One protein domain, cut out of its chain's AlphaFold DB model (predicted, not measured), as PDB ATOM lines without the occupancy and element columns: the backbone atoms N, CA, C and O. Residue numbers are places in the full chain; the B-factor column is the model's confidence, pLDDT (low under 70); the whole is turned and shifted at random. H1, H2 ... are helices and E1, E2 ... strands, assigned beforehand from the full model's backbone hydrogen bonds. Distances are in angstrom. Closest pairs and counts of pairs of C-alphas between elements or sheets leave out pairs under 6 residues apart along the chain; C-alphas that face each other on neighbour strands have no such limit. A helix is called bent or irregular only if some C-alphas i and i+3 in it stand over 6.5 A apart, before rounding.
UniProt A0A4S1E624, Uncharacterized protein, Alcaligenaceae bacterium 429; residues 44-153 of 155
ATOM      1  N   ALA A  44      93.092  -8.692  22.962       97.88
ATOM      2  CA  ALA A  44      93.076  -8.035  21.659       97.88
ATOM      3  C   ALA A  44      91.991  -6.951  21.601       97.88
ATOM      4  O   ALA A  44      92.274  -5.811  21.236       97.88
ATOM      5  N   HIS A  45      90.778  -7.270  22.064       98.25
ATOM      6  CA  HIS A  45      89.692  -6.298  22.125       98.25
ATOM      7  C   HIS A  45      90.030  -5.113  23.045       98.25
ATOM      8  O   HIS A  45      89.911  -3.961  22.636       98.25
ATOM      9  N   ARG A  46      90.563  -5.368  24.250       98.25
ATOM     10  CA  ARG A  46      90.989  -4.295  25.169       98.25
ATOM     11  C   ARG A  46      92.081  -3.399  24.580       98.25
ATOM     12  O   ARG A  46      92.064  -2.198  24.827       98.25
ATOM     13  N   LYS A  47      93.015  -3.951  23.800       98.31
ATOM     14  CA  LYS A  47      94.036  -3.158  23.093       98.31
ATOM     15  C   LYS A  47      93.418  -2.275  22.010       98.31
ATOM     16  O   LYS A  47      93.783  -1.108  21.924       98.31
ATOM     17  N   ASN A  48      92.464  -2.801  21.239       98.38
ATOM     18  CA  ASN A  48      91.737  -2.016  20.239       98.38
ATOM     19  C   ASN A  48      90.992  -0.847  20.888       98.38
ATOM     20  O   ASN A  48      91.084   0.273  20.401       98.38
ATOM     21  N   VAL A  49      90.323  -1.097  22.016       98.56
ATOM     22  CA  VAL A  49      89.619  -0.060  22.778       98.56
ATOM     23  C   VAL A  49      90.597   0.977  23.331       98.56
ATOM     24  O   VAL A  49      90.395   2.165  23.132       98.56
ATOM     25  N   ALA A  50      91.700   0.561  23.959       98.50
ATOM     26  CA  ALA A  50      92.696   1.487  24.510       98.50
ATOM     27  C   ALA A  50      93.394   2.364  23.449       98.50
ATOM     28  O   ALA A  50      93.964   3.396  23.793       98.50
ATOM     29  N   ALA A  51      93.354   1.971  22.173       98.31
ATOM     30  CA  ALA A  51      93.890   2.765  21.070       98.31
ATOM     31  C   ALA A  51      92.970   3.924  20.638       98.31
ATOM     32  O   ALA A  51      93.414   4.790  19.886       98.31
ATOM     33  N   LEU A  52      91.713   3.951  21.092       98.50
ATOM     34  CA  LEU A  52      90.755   5.006  20.763       98.50
ATOM     35  C   LEU A  52      90.954   6.270  21.627       98.50
ATOM     36  O   LEU A  52      91.484   6.187  22.745       98.50
ATOM     37  N   PRO A  53      90.504   7.450  21.159       98.44
ATOM     38  CA  PRO A  53      90.439   8.654  21.985       98.44
ATOM     39  C   PRO A  53      89.560   8.445  23.223       98.44
ATOM     40  O   PRO A  53      88.651   7.620  23.227       98.44
ATOM     41  N   CYS A  54      89.826   9.190  24.294       98.38
ATOM     42  CA  CYS A  54      89.040   9.106  25.524       98.38
ATOM     43  C   CYS A  54      87.565   9.446  25.257       98.38
ATOM     44  O   CYS A  54      87.267  10.563  24.844       98.38
ATOM     45  N   ALA A  55      86.644   8.542  25.592       97.81
ATOM     46  CA  ALA A  55      85.210   8.715  25.361       97.81
ATOM     47  C   ALA A  55      84.607   9.909  26.125       97.81
ATOM     48  O   ALA A  55      83.606  10.474  25.700       97.81
ATOM     49  N   LYS A  56      85.230  10.328  27.238       96.19
ATOM     50  CA  LYS A  56      84.764  11.465  28.048       96.19
ATOM     51  C   LYS A  56      85.349  12.813  27.625       96.19
ATOM     52  O   LYS A  56      84.646  13.813  27.658       96.19
ATOM     53  N   CYS A  57      86.648  12.876  27.326       96.31
ATOM     54  CA  CYS A  57      87.352  14.152  27.115       96.31
ATOM     55  C   CYS A  57      88.068  14.273  25.764       96.31
ATOM     56  O   CYS A  57      88.771  15.253  25.545       96.31
ATOM     57  N   GLY A  58      87.970  13.265  24.897       97.44
ATOM     58  CA  GLY A  58      88.515  13.273  23.536       97.44
ATOM     59  C   GLY A  58      90.038  13.178  23.415       97.44
ATOM     60  O   GLY A  58      90.545  13.117  22.304       97.44
ATOM     61  N   ILE A  59      90.794  13.153  24.519       97.19
ATOM     62  CA  ILE A  59      92.261  13.109  24.439       97.19
ATOM     63  C   ILE A  59      92.738  11.798  23.805       97.19
ATOM     64  O   ILE A  59      92.297  10.709  24.179       97.19
ATOM     65  N   GLU A  60      93.663  11.908  22.861       97.19
ATOM     66  CA  GLU A  60      94.203  10.770  22.123       97.19
ATOM     67  C   GLU A  60      95.434  10.160  22.806       97.19
ATOM     68  O   GLU A  60      96.102  10.804  23.620       97.19
ATOM     69  N   LYS A  61      95.764   8.910  22.444       95.88
ATOM     70  CA  LYS A  61      97.015   8.192  22.794       95.88
ATOM     71  C   LYS A  61      97.290   7.984  24.292       95.88
ATOM     72  O   LYS A  61      98.331   7.442  24.647       95.88
ATOM     73  N   LEU A  62      96.369   8.379  25.168       97.12
ATOM     74  CA  LEU A  62      96.490   8.264  26.628       97.12
ATOM     75  C   LEU A  62      95.381   7.414  27.262       97.12
ATOM     76  O   LEU A  62      95.297   7.337  28.494       97.12
ATOM     77  N   SER A  63      94.531   6.801  26.441       98.19
ATOM     78  CA  SER A  63      93.410   5.969  26.870       98.19
ATOM     79  C   SER A  63      93.847   4.608  27.408       98.19
ATOM     80  O   SER A  63      94.850   4.024  27.004       98.19
ATOM     81  N   GLN A  64      93.049   4.090  28.332       98.19
ATOM     82  CA  GLN A  64      93.067   2.717  28.812       98.19
ATOM     83  C   GLN A  64      91.671   2.121  28.621       98.19
ATOM     84  O   GLN A  64      90.680   2.850  28.581       98.19
ATOM     85  N   ALA A  65      91.593   0.793  28.513       97.88
ATOM     86  CA  ALA A  65      90.319   0.087  28.492       97.88
ATOM     87  C   ALA A  65      89.715   0.068  29.904       97.88
ATOM     88  O   ALA A  65      90.135  -0.725  30.751       97.88
ATOM     89  N   ALA A  66      88.752   0.954  30.137       96.38
ATOM     90  CA  ALA A  66      87.995   1.050  31.372       96.38
ATOM     91  C   ALA A  66      86.789   0.111  31.316       96.38
ATOM     92  O   ALA A  66      86.081   0.053  30.314       96.38
ATOM     93  N   HIS A  67      86.545  -0.628  32.394       94.38
ATOM     94  CA  HIS A  67      85.327  -1.432  32.537       94.38
ATOM     95  C   HIS A  67      84.222  -0.613  33.215       94.38
ATOM     96  O   HIS A  67      84.545   0.129  34.147       94.38
ATOM     97  N   PRO A  68      82.942  -0.842  32.883       92.69
ATOM     98  CA  PRO A  68      81.821  -0.242  33.603       92.69
ATOM     99  C   PRO A  68      81.849  -0.634  35.083       92.69
ATOM    100  O   PRO A  68      82.217  -1.758  35.430       92.69
ATOM    101  N   ASN A  69      81.475   0.291  35.960       89.50
ATOM    102  CA  ASN A  69      81.306   0.059  37.391       89.50
ATOM    103  C   ASN A  69      79.888  -0.388  37.739       89.50
ATOM    104  O   ASN A  69      79.688  -0.972  38.809       89.50
ATOM    105  N   ALA A  70      78.906  -0.190  36.855       74.62
ATOM    106  CA  ALA A  70      77.674  -0.953  36.919       74.62
ATOM    107  C   ALA A  70      78.034  -2.449  36.921       74.62
ATOM    108  O   ALA A  70      78.764  -2.936  36.062       74.62
ATOM    109  N   PHE A  71      77.569  -3.178  37.936       68.75
ATOM    110  CA  PHE A  71      77.797  -4.622  38.130       68.75
ATOM    111  C   PHE A  71      79.196  -5.051  38.608       68.75
ATOM    112  O   PHE A  71      79.404  -6.246  38.836       68.75
ATOM    113  N   LYS A  72      80.133  -4.125  38.854       69.38
ATOM    114  CA  LYS A  72      81.349  -4.451  39.617       69.38
ATOM    115  C   LYS A  72      81.031  -4.485  41.112       69.38
ATOM    116  O   LYS A  72      80.532  -3.523  41.684       69.38
ATOM    117  N   GLY A  73      81.346  -5.604  41.759       65.69
ATOM    118  CA  GLY A  73      81.172  -5.794  43.199       65.69
ATOM    119  C   GLY A  73      81.404  -7.248  43.596       65.69
ATOM    120  O   GLY A  73      81.301  -8.141  42.759       65.69
ATOM    121  N   MET A  74      81.755  -7.508  44.858       62.12
ATOM    122  CA  MET A  74      81.882  -8.874  45.401       62.12
ATOM    123  C   MET A  74      82.863  -9.795  44.638       62.12
ATOM    124  O   MET A  74      82.690 -11.009  44.603       62.12
ATOM    125  N   GLY A  75      83.898  -9.228  44.008       64.56
ATOM    126  CA  GLY A  75      84.873  -9.989  43.212       64.56
ATOM    127  C   GLY A  75      84.392 -10.385  41.808       64.56
ATOM    128  O   GLY A  75      85.099 -11.120  41.114       64.56
ATOM    129  N   LEU A  76      83.229  -9.891  41.371       73.69
ATOM    130  CA  LEU A  76      82.739 -10.061  40.006       73.69
ATOM    131  C   LEU A  76      83.530  -9.184  39.034       73.69
ATOM    132  O   LEU A  76      83.796  -8.007  39.290       73.69
ATOM    133  N   LYS A  77      83.911  -9.780  37.903       80.75
ATOM    134  CA  LYS A  77      84.574  -9.085  36.798       80.75
ATOM    135  C   LYS A  77      83.525  -8.630  35.792       80.75
ATOM    136  O   LYS A  77      82.569  -9.356  35.553       80.75
ATOM    137  N   ALA A  78      83.731  -7.471  35.178       89.56
ATOM    138  CA  ALA A  78      82.930  -7.036  34.039       89.56
ATOM    139  C   ALA A  78      83.390  -7.733  32.741       89.56
ATOM    140  O   ALA A  78      84.541  -8.175  32.623       89.56
ATOM    141  N   CYS A  79      82.476  -7.834  31.775       93.62
ATOM    142  CA  CYS A  79      82.751  -8.379  30.447       93.62
ATOM    143  C   CYS A  79      83.675  -7.441  29.660       93.62
ATOM    144  O   CYS A  79      83.465  -6.228  29.683       93.62
ATOM    145  N   ASP A  80      84.662  -7.978  28.934       95.69
ATOM    146  CA  ASP A  80      85.531  -7.140  28.095       95.69
ATOM    147  C   ASP A  80      84.769  -6.483  26.938       95.69
ATOM    148  O   ASP A  80      85.194  -5.435  26.484       95.69
ATOM    149  N   SER A  81      83.624  -7.023  26.509       96.56
ATOM    150  CA  SER A  81      82.810  -6.420  25.442       96.56
ATOM    151  C   SER A  81      82.164  -5.082  25.819       96.56
ATOM    152  O   SER A  81      81.636  -4.411  24.945       96.56
ATOM    153  N   LEU A  82      82.148  -4.715  27.106       96.50
ATOM    154  CA  LEU A  82      81.596  -3.443  27.587       96.50
ATOM    155  C   LEU A  82      82.678  -2.410  27.914       96.50
ATOM    156  O   LEU A  82      82.366  -1.379  28.504       96.50
ATOM    157  N   VAL A  83      83.950  -2.698  27.630       97.25
ATOM    158  CA  VAL A  83      85.016  -1.738  27.930       97.25
ATOM    159  C   VAL A  83      84.958  -0.541  26.996       97.25
ATOM    160  O   VAL A  83      84.615  -0.668  25.825       97.25
ATOM    161  N   PHE A  84      85.360   0.612  27.513       98.31
ATOM    162  CA  PHE A  84      85.405   1.872  26.779       98.31
ATOM    163  C   PHE A  84      86.720   2.621  27.062       98.31
ATOM    164  O   PHE A  84      87.366   2.378  28.088       98.31
ATOM    165  N   PRO A  85      87.180   3.502  26.154       98.62
ATOM    166  CA  PRO A  85      88.447   4.201  26.307       98.62
ATOM    167  C   PRO A  85      88.313   5.368  27.286       98.62
ATOM    168  O   PRO A  85      87.582   6.320  27.020       98.62
ATOM    169  N   LEU A  86      89.068   5.364  28.386       98.19
ATOM    170  CA  LEU A  86      89.221   6.544  29.246       98.19
ATOM    171  C   LEU A  86      90.687   6.887  29.467       98.19
ATOM    172  O   LEU A  86      91.523   6.007  29.657       98.19
ATOM    173  N   CYS A  87      91.005   8.180  29.478       98.00
ATOM    174  CA  CYS A  87      92.378   8.628  29.652       98.00
ATOM    175  C   CYS A  87      92.923   8.332  31.051       98.00
ATOM    176  O   CYS A  87      92.241   8.472  32.071       98.00
ATOM    177  N   SER A  88      94.190   7.940  31.072       97.56
ATOM    178  CA  SER A  88      94.973   7.708  32.277       97.56
ATOM    179  C   SER A  88      95.408   9.010  32.955       97.56
ATOM    180  O   SER A  88      95.432  10.086  32.351       97.56
ATOM    181  N   THR A  89      95.746   8.909  34.241       97.12
ATOM    182  CA  THR A  89      96.342  10.012  35.005       97.12
ATOM    183  C   THR A  89      97.722  10.353  34.455       97.12
ATOM    184  O   THR A  89      98.521   9.466  34.155       97.12
ATOM    185  N   ARG A  90      98.010  11.652  34.357       94.94
ATOM    186  CA  ARG A  90      99.289  12.200  33.885       94.94
ATOM    187  C   ARG A  90      99.796  13.270  34.861       94.94
ATOM    188  O   ARG A  90      99.025  13.696  35.721       94.94
ATOM    189  N   PRO A  91     101.069  13.697  34.784       96.62
ATOM    190  CA  PRO A  91     101.613  14.675  35.724       96.62
ATOM    191  C   PRO A  91     100.724  15.921  35.843       96.62
ATOM    192  O   PRO A  91     100.435  16.581  34.848       96.62
ATOM    193  N   GLY A  92     100.256  16.195  37.063       94.88
ATOM    194  CA  GLY A  92      99.397  17.339  37.379       94.88
ATOM    195  C   GLY A  92      97.927  17.225  36.959       94.88
ATOM    196  O   GLY A  92      97.186  18.174  37.187       94.88
ATOM    197  N   ILE A  93      97.479  16.113  36.355       94.62
ATOM    198  CA  ILE A  93      96.103  15.973  35.854       94.62
ATOM    199  C   ILE A  93      95.551  14.571  36.136       94.62
ATOM    200  O   ILE A  93      96.043  13.576  35.593       94.62
ATOM    201  N   THR A  94      94.479  14.499  36.929       95.31
ATOM    202  CA  THR A  94      93.714  13.261  37.130       95.31
ATOM    203  C   THR A  94      93.059  12.828  35.819       95.31
ATOM    204  O   THR A  94      92.478  13.636  35.093       95.31
ATOM    205  N   GLY A  95      93.223  11.554  35.465       96.19
ATOM    206  CA  GLY A  95      92.639  10.993  34.251       96.19
ATOM    207  C   GLY A  95      91.161  10.665  34.433       96.19
ATOM    208  O   GLY A  95      90.745  10.251  35.515       96.19
ATOM    209  N   CYS A  96      90.391  10.737  33.344       96.56
ATOM    210  CA  CYS A  96      88.979  10.353  33.351       96.56
ATOM    211  C   CYS A  96      88.775   8.908  33.826       96.56
ATOM    212  O   CYS A  96      87.750   8.616  34.431       96.56
ATOM    213  N   HIS A  97      89.742   8.016  33.582       96.25
ATOM    214  CA  HIS A  97      89.678   6.633  34.052       96.25
ATOM    215  C   HIS A  97      89.689   6.553  35.586       96.25
ATOM    216  O   HIS A  97      88.879   5.841  36.171       96.25
ATOM    217  N   ALA A  98      90.560   7.328  36.239       94.94
ATOM    218  CA  ALA A  98      90.647   7.361  37.696       94.94
ATOM    219  C   ALA A  98      89.402   8.008  38.323       94.94
ATOM    220  O   ALA A  98      88.855   7.463  39.281       94.94
ATOM    221  N   ASP A  99      88.921   9.118  37.753       93.56
ATOM    222  CA  ASP A  99      87.701   9.791  38.223       93.56
ATOM    223  C   ASP A  99      86.475   8.871  38.128       93.56
ATOM    224  O   ASP A  99      85.654   8.806  39.048       93.56
ATOM    225  N   HIS A 100      86.368   8.130  37.021       92.88
ATOM    226  CA  HIS A 100      85.311   7.153  36.793       92.88
ATOM    227  C   HIS A 100      85.339   6.028  37.836       92.88
ATOM    228  O   HIS A 100      84.309   5.723  38.441       92.88
ATOM    229  N   ASP A 101      86.512   5.433  38.077       89.44
ATOM    230  CA  ASP A 101      86.682   4.318  39.015       89.44
ATOM    231  C   ASP A 101      86.403   4.701  40.468       89.44
ATOM    232  O   ASP A 101      85.881   3.891  41.234       89.44
ATOM    233  N   GLN A 102      86.700   5.943  40.844       87.88
ATOM    234  CA  GLN A 102      86.417   6.452  42.185       87.88
ATOM    235  C   GLN A 102      84.951   6.861  42.370       87.88
ATOM    236  O   GLN A 102      84.512   7.066  43.501       87.88
ATOM    237  N   GLY A 103      84.182   6.984  41.283       78.75
ATOM    238  CA  GLY A 103      82.777   7.387  41.323       78.75
ATOM    239  C   GLY A 103      82.549   8.813  41.833       78.75
ATOM    240  O   GLY A 103      81.416   9.153  42.153       78.75
ATOM    241  N   ALA A 104      83.595   9.642  41.906       69.19
ATOM    242  CA  ALA A 104      83.555  10.962  42.540       69.19
ATOM    243  C   ALA A 104      82.714  11.998  41.770       69.19
ATOM    244  O   ALA A 104      82.351  13.030  42.325       69.19
ATOM    245  N   ILE A 105      82.415  11.725  40.498       75.44
ATOM    246  CA  ILE A 105      81.837  12.694  39.557       75.44
ATOM    247  C   ILE A 105      80.406  12.369  39.105       75.44
ATOM    248  O   ILE A 105      79.826  13.164  38.374       75.44
ATOM    249  N   TYR A 106      79.841  11.225  39.505       84.88
ATOM    250  CA  TYR A 106      78.529  10.774  39.029       84.88
ATOM    251  C   TYR A 106      77.673  10.196  40.154       84.88
ATOM    252  O   TYR A 106      78.142   9.379  40.955       84.88
ATOM    253  N   THR A 107      76.376  10.500  40.131       89.38
ATOM    254  CA  THR A 107      75.376   9.655  40.790       89.38
ATOM    255  C   THR A 107      75.345   8.264  40.143       89.38
ATOM    256  O   THR A 107      75.883   8.024  39.058       89.38
ATOM    257  N   LYS A 108      74.699   7.293  40.800       85.81
ATOM    258  CA  LYS A 108      74.606   5.922  40.273       85.81
ATOM    259  C   LYS A 108      73.918   5.865  38.899       85.81
ATOM    260  O   LYS A 108      74.358   5.090  38.054       85.81
ATOM    261  N   GLN A 109      72.871   6.664  38.692       87.38
ATOM    262  CA  GLN A 109      72.101   6.685  37.447       87.38
ATOM    263  C   GLN A 109      72.855   7.405  36.326       87.38
ATOM    264  O   GLN A 109      72.974   6.858  35.232       87.38
ATOM    265  N   GLU A 110      73.450   8.568  36.610       90.69
ATOM    266  CA  GLU A 110      74.298   9.282  35.643       90.69
ATOM    267  C   GLU A 110      75.470   8.418  35.187       90.69
ATOM    268  O   GLU A 110      75.771   8.363  33.998       90.69
ATOM    269  N   ARG A 111      76.093   7.685  36.117       91.44
ATOM    270  CA  ARG A 111      77.171   6.760  35.778       91.44
ATOM    271  C   ARG A 111      76.686   5.636  34.870       91.44
ATOM    272  O   ARG A 111      77.341   5.359  33.878       91.44
ATOM    273  N   ALA A 112      75.557   4.999  35.189       91.12
ATOM    274  CA  ALA A 112      75.014   3.924  34.357       91.12
ATOM    275  C   ALA A 112      74.708   4.411  32.931       91.12
ATOM    276  O   ALA A 112      75.026   3.715  31.970       91.12
ATOM    277  N   LYS A 113      74.153   5.623  32.798       93.06
ATOM    278  CA  LYS A 113      73.907   6.259  31.501       93.06
ATOM    279  C   LYS A 113      75.209   6.542  30.750       93.06
ATOM    280  O   LYS A 113      75.335   6.127  29.606       93.06
ATOM    281  N   ALA A 114      76.187   7.169  31.401       93.81
ATOM    282  CA  ALA A 114      77.478   7.469  30.785       93.81
ATOM    283  C   ALA A 114      78.221   6.193  30.352       93.81
ATOM    284  O   ALA A 114      78.737   6.122  29.243       93.81
ATOM    285  N   GLU A 115      78.244   5.156  31.194       94.81
ATOM    286  CA  GLU A 115      78.845   3.858  30.865       94.81
ATOM    287  C   GLU A 115      78.166   3.200  29.656       94.81
ATOM    288  O   GLU A 115      78.852   2.616  28.816       94.81
ATOM    289  N   TRP A 116      76.837   3.308  29.549       95.44
ATOM    290  CA  TRP A 116      76.082   2.811  28.400       95.44
ATOM    291  C   TRP A 116      76.437   3.576  27.121       95.44
ATOM    292  O   TRP A 116      76.786   2.951  26.121       95.44
ATOM    293  N   GLU A 117      76.439   4.910  27.175       96.00
ATOM    294  CA  GLU A 117      76.806   5.772  26.043       96.00
ATOM    295  C   GLU A 117      78.250   5.518  25.585       96.00
ATOM    296  O   GLU A 117      78.514   5.380  24.391       96.00
ATOM    297  N   PHE A 118      79.196   5.393  26.521       97.38
ATOM    298  CA  PHE A 118      80.596   5.123  26.197       97.38
ATOM    299  C   PHE A 118      80.796   3.736  25.587       97.38
ATOM    300  O   PHE A 118      81.563   3.605  24.630       97.38
ATOM    301  N   ALA A 119      80.129   2.703  26.109       97.25
ATOM    302  CA  ALA A 119      80.215   1.356  25.554       97.25
ATOM    303  C   ALA A 119      79.631   1.297  24.132       97.25
ATOM    304  O   ALA A 119      80.262   0.730  23.237       97.25
ATOM    305  N   ASP A 120      78.476   1.928  23.900       96.81
ATOM    306  CA  ASP A 120      77.822   1.921  22.589       96.81
ATOM    307  C   ASP A 120      78.603   2.741  21.547       96.81
ATOM    308  O   ASP A 120      78.845   2.268  20.434       96.81
ATOM    309  N   ALA A 121      79.127   3.908  21.934       97.81
ATOM    310  CA  ALA A 121      80.012   4.701  21.080       97.81
ATOM    311  C   ALA A 121      81.308   3.948  20.732       97.81
ATOM    312  O   ALA A 121      81.743   3.947  19.580       97.81
ATOM    313  N   THR A 122      81.903   3.249  21.705       98.50
ATOM    314  CA  THR A 122      83.100   2.418  21.485       98.50
ATOM    315  C   THR A 122      82.821   1.296  20.490       98.50
ATOM    316  O   THR A 122      83.633   1.034  19.598       98.50
ATOM    317  N   ARG A 123      81.663   0.642  20.616       98.38
ATOM    318  CA  ARG A 123      81.206  -0.372  19.663       98.38
ATOM    319  C   ARG A 123      81.075   0.214  18.261       98.38
ATOM    320  O   ARG A 123      81.626  -0.358  17.322       98.38
ATOM    321  N   ALA A 124      80.385   1.344  18.114       98.31
ATOM    322  CA  ALA A 124      80.189   1.996  16.822       98.31
ATOM    323  C   ALA A 124      81.524   2.351  16.145       98.31
ATOM    324  O   ALA A 124      81.710   2.065  14.962       98.31
ATOM    325  N   GLU A 125      82.475   2.901  16.900       98.19
ATOM    326  CA  GLU A 125      83.809   3.252  16.405       98.19
ATOM    327  C   GLU A 125      84.599   2.014  15.951       98.19
ATOM    328  O   GLU A 125      85.171   1.975  14.861       98.19
ATOM    329  N   LEU A 126      84.598   0.939  16.744       98.38
ATOM    330  CA  LEU A 126      85.315  -0.284  16.379       98.38
ATOM    331  C   LEU A 126      84.677  -1.022  15.199       98.38
ATOM    332  O   LEU A 126      85.405  -1.672  14.443       98.38
ATOM    333  N   ILE A 127      83.359  -0.919  15.013       98.50
ATOM    334  CA  ILE A 127      82.680  -1.414  13.809       98.50
ATOM    335  C   ILE A 127      83.180  -0.648  12.581       98.50
ATOM    336  O   ILE A 127      83.584  -1.280  11.607       98.50
ATOM    337  N   GLN A 128      83.238   0.686  12.644       98.25
ATOM    338  CA  GLN A 128      83.753   1.516  11.544       98.25
ATOM    339  C   GLN A 128      85.207   1.173  11.188       98.25
ATOM    340  O   GLN A 128      85.581   1.166  10.018       98.25
ATOM    341  N   GLN A 129      86.021   0.813  12.184       98.00
ATOM    342  CA  GLN A 129      87.406   0.387  11.977       98.00
ATOM    343  C   GLN A 129      87.570  -1.092  11.578       98.00
ATOM    344  O   GLN A 129      88.706  -1.556  11.474       98.00
ATOM    345  N   ASN A 130      86.488  -1.857  11.386       98.00
ATOM    346  CA  ASN A 130      86.517  -3.313  11.164       98.00
ATOM    347  C   ASN A 130      87.257  -4.100  12.272       98.00
ATOM    348  O   ASN A 130      87.850  -5.151  12.029       98.00
ATOM    349  N   LYS A 131      87.231  -3.597  13.510       97.94
ATOM    350  CA  LYS A 131      87.886  -4.181  14.699       97.94
ATOM    351  C   LYS A 131      86.896  -4.786  15.697       97.94
ATOM    352  O   LYS A 131      87.271  -5.079  16.836       97.94
ATOM    353  N   TRP A 132      85.648  -4.967  15.277       97.88
ATOM    354  CA  TRP A 132      84.562  -5.507  16.088       97.88
ATOM    355  C   TRP A 132      84.132  -6.893  15.581       97.88
ATOM    356  O   TRP A 132      83.247  -7.002  14.730       97.88
ATOM    357  N   PRO A 133      84.791  -7.973  16.038       97.25
ATOM    358  CA  PRO A 133      84.467  -9.317  15.587       97.25
ATOM    359  C   PRO A 133      83.130  -9.793  16.165       97.25
ATOM    360  O   PRO A 133      82.698  -9.371  17.239       97.25
ATOM    361  N   ARG A 134      82.503 -10.750  15.476       96.88
ATOM    362  CA  ARG A 134      81.204 -11.328  15.854       96.88
ATOM    363  C   ARG A 134      81.163 -11.860  17.291       96.88
ATOM    364  O   ARG A 134      80.163 -11.683  17.973       96.88
ATOM    365  N   GLU A 135      82.245 -12.470  17.770       95.56
ATOM    366  CA  GLU A 135      82.336 -12.975  19.149       95.56
ATOM    367  C   GLU A 135      82.189 -11.862  20.204       95.56
ATOM    368  O   GLU A 135      81.585 -12.070  21.257       95.56
ATOM    369  N   VAL A 136      82.702 -10.659  19.910       97.00
ATOM    370  CA  VAL A 136      82.581  -9.494  20.791       97.00
ATOM    371  C   VAL A 136      81.148  -8.980  20.756       97.00
ATOM    372  O   VAL A 136      80.598  -8.678  21.811       97.00
ATOM    373  N   GLU A 137      80.518  -8.956  19.578       97.38
ATOM    374  CA  GLU A 137      79.113  -8.573  19.424       97.38
ATOM    375  C   GLU A 137      78.178  -9.485  20.227       97.38
ATOM    376  O   GLU A 137      77.342  -9.011  20.992       97.38
ATOM    377  N   GLU A 138      78.339 -10.802  20.113       95.94
ATOM    378  CA  GLU A 138      77.500 -11.765  20.833       95.94
ATOM    379  C   GLU A 138      77.655 -11.638  22.358       95.94
ATOM    380  O   GLU A 138      76.683 -11.786  23.105       95.94
ATOM    381  N   ALA A 139      78.867 -11.333  22.832       95.12
ATOM    382  CA  ALA A 139      79.116 -11.031  24.237       95.12
ATOM    383  C   ALA A 139      78.519  -9.677  24.658       95.12
ATOM    384  O   ALA A 139      77.926  -9.587  25.734       95.12
ATOM    385  N   TYR A 140      78.628  -8.649  23.810       95.75
ATOM    386  CA  TYR A 140      78.067  -7.315  24.036       95.75
ATOM    387  C   TYR A 140      76.558  -7.378  24.230       95.75
ATOM    388  O   TYR A 140      76.070  -6.924  25.260       95.75
ATOM    389  N   GLN A 141      75.833  -8.030  23.319       95.25
ATOM    390  CA  GLN A 141      74.370  -8.128  23.379       95.25
ATOM    391  C   GLN A 141      73.875  -8.769  24.686       95.25
ATOM    392  O   GLN A 141      72.892  -8.327  25.281       95.25
ATOM    393  N   LYS A 142      74.594  -9.778  25.193       92.25
ATOM    394  CA  LYS A 142      74.282 -10.411  26.484       92.25
ATOM    395  C   LYS A 142      74.628  -9.504  27.666       92.25
ATOM    396  O   LYS A 142      73.874  -9.440  28.636       92.25
ATOM    397  N   ALA A 143      75.777  -8.835  27.600       91.94
ATOM    398  CA  ALA A 143      76.321  -8.056  28.704       91.94
ATOM    399  C   ALA A 143      75.658  -6.678  28.862       91.94
ATOM    400  O   ALA A 143      75.566  -6.190  29.986       91.94
ATOM    401  N   ILE A 144      75.184  -6.058  27.775       92.56
ATOM    402  CA  ILE A 144      74.599  -4.711  27.794       92.56
ATOM    403  C   ILE A 144      73.179  -4.702  28.367       92.56
ATOM    404  O   ILE A 144      72.793  -3.737  29.014       92.56
ATOM    405  N   ALA A 145      72.413  -5.791  28.216       90.75
ATOM    406  CA  ALA A 145      70.999  -5.824  28.591       90.75
ATOM    407  C   ALA A 145      70.714  -5.429  30.061       90.75
ATOM    408  O   ALA A 145      69.787  -4.652  30.295       90.75
ATOM    409  N   PRO A 146      71.479  -5.888  31.074       87.69
ATOM    410  CA  PRO A 146      71.342  -5.380  32.438       87.69
ATOM    411  C   PRO A 146      71.614  -3.876  32.563       87.69
ATOM    412  O   PRO A 146      70.922  -3.211  33.329       87.69
ATOM    413  N   LEU A 147      72.593  -3.338  31.823       86.69
ATOM    414  CA  LEU A 147      72.921  -1.910  31.828       86.69
ATOM    415  C   LEU A 147      71.789  -1.088  31.214       86.69
ATOM    416  O   LEU A 147      71.325  -0.138  31.831       86.69
ATOM    417  N   THR A 148      71.272  -1.522  30.065       88.62
ATOM    418  CA  THR A 148      70.107  -0.932  29.391       88.62
ATOM    419  C   THR A 148      68.907  -0.833  30.334       88.62
ATOM    420  O   THR A 148      68.282   0.218  30.426       88.62
ATOM    421  N   ARG A 149      68.623  -1.883  31.119       88.56
ATOM    422  CA  ARG A 149      67.543  -1.839  32.122       88.56
ATOM    423  C   ARG A 149      67.768  -0.777  33.193       88.56
ATOM    424  O   ARG A 149      66.800  -0.169  33.610       88.56
ATOM    425  N   LEU A 150      69.006  -0.555  33.643       84.81
ATOM    426  CA  LEU A 150      69.304   0.497  34.625       84.81
ATOM    427  C   LEU A 150      69.138   1.903  34.043       84.81
ATOM    428  O   LEU A 150      68.763   2.815  34.772       84.81
ATOM    429  N   VAL A 151      69.438   2.077  32.756       86.88
ATOM    430  CA  VAL A 151      69.334   3.373  32.071       86.88
ATOM    431  C   VAL A 151      67.879   3.734  31.765       86.88
ATOM    432  O   VAL A 151      67.515   4.900  31.884       86.88
ATOM    433  N   HIS A 152      67.041   2.748  31.432       84.94
ATOM    434  CA  HIS A 152      65.633   2.947  31.056       84.94
ATOM    435  C   HIS A 152      64.625   2.530  32.141       84.94
ATOM    436  O   HIS A 152      63.449   2.355  31.843       84.94
ATOM    437  N   ALA A 153      65.059   2.334  33.391       71.12
ATOM    438  CA  ALA A 153      64.180   1.894  34.485       71.12
ATOM    439  C   ALA A 153      63.059   2.896  34.834       71.12
ATOM    440  O   ALA A 153      62.077   2.487  35.447       71.12
TER     441      ALA A 153
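AT A GLANCE: This is residues 44 to 153 of the 155 residues of an uncharacterized protein of Alcaligenaceae bacterium 429 (UniProt A0A4S1E624). A small two-stranded hairpin, E1 and E2, has the short helices H1 and H2 near its two sides, and the long helix H3 runs past E2. H4 folds back along H3 to make a helical hairpin, which meets through residues 109 to 116 of H3 and 144 to 151 of H4, while a long loop of residues 67 to 83 joins the two strands. The printed part has 110 residues, with four named helices and two named strands in the order H1 E1 E2 H2 H3 H4; the sheet, E1 - E2, is antiparallel and the class is mostly helix. The whole is compact, with a radius of gyration of the C-alphas of 13.3 A and spans of 40 by 32 by 25 A.

HOW THE PARTS SIT: H1, residues 44 to 50, comes closest to E1, residues 63 to 66, at the C-alphas of Ala 50 and Gln 64, 4.5 A apart. E1 and E2, residues 84 to 87, are antiparallel neighbours and a hairpin, at 134 degrees between their directions; N 64 and O 86 are 2.8 A apart and N 84 and O 66 are 2.9 A apart, both within hydrogen-bond range. H2, residues 96 to 102, comes closest to E2 at the C-alphas of Leu 86 and His 97, 4.8 A apart. H3, residues 108 to 128, comes closest to E2 at the C-alphas of Phe 84 and Ala 119, 5.4 A apart. H1 and H3 only just touch, with 3 pairs of C-alphas within 8 A; the closest are those of Val 49 and Thr 122, 7.1 A apart, and H3 does so with residues 122 to 126 alone. H4, residues 134 to 151, touches H3, closest at the C-alphas of Lys 113 and Val 151, 5.4 A apart. These two helices form a helical hairpin, at a shallow tilt of 24 degrees, opposite ways. H2 and H4 are apart. Every O i to N i+4 pair is within hydrogen-bond range in H1, H2 and H3, and 10 of 14 are in H4.

IN THESE COORDINATES: H1 begins at C-alpha 44, (93.076, -8.035, 21.659). E1 is 8.6 A long and E2 10.1 A. H3, 30.5 A long, begins at C-alpha 108, (74.606, 5.922, 40.273). H4, 24.9 A long, has a kink of 42 degrees near residue 145 and is irregular, but only just: C-alphas 143 and 146 are 6.8 A apart. It ends at C-alpha 151, (69.334, 3.373, 32.071).

THE WHOLE: The C-alphas farthest apart, those of Gly 92 and Arg 134, are 40.2 A apart. The printed part has no cut. The links H1 to E1 and E1 to E2 are long. Mean pLDDT of the printed part is 92.4; residues 71 to 75 and residue 104 are under 70.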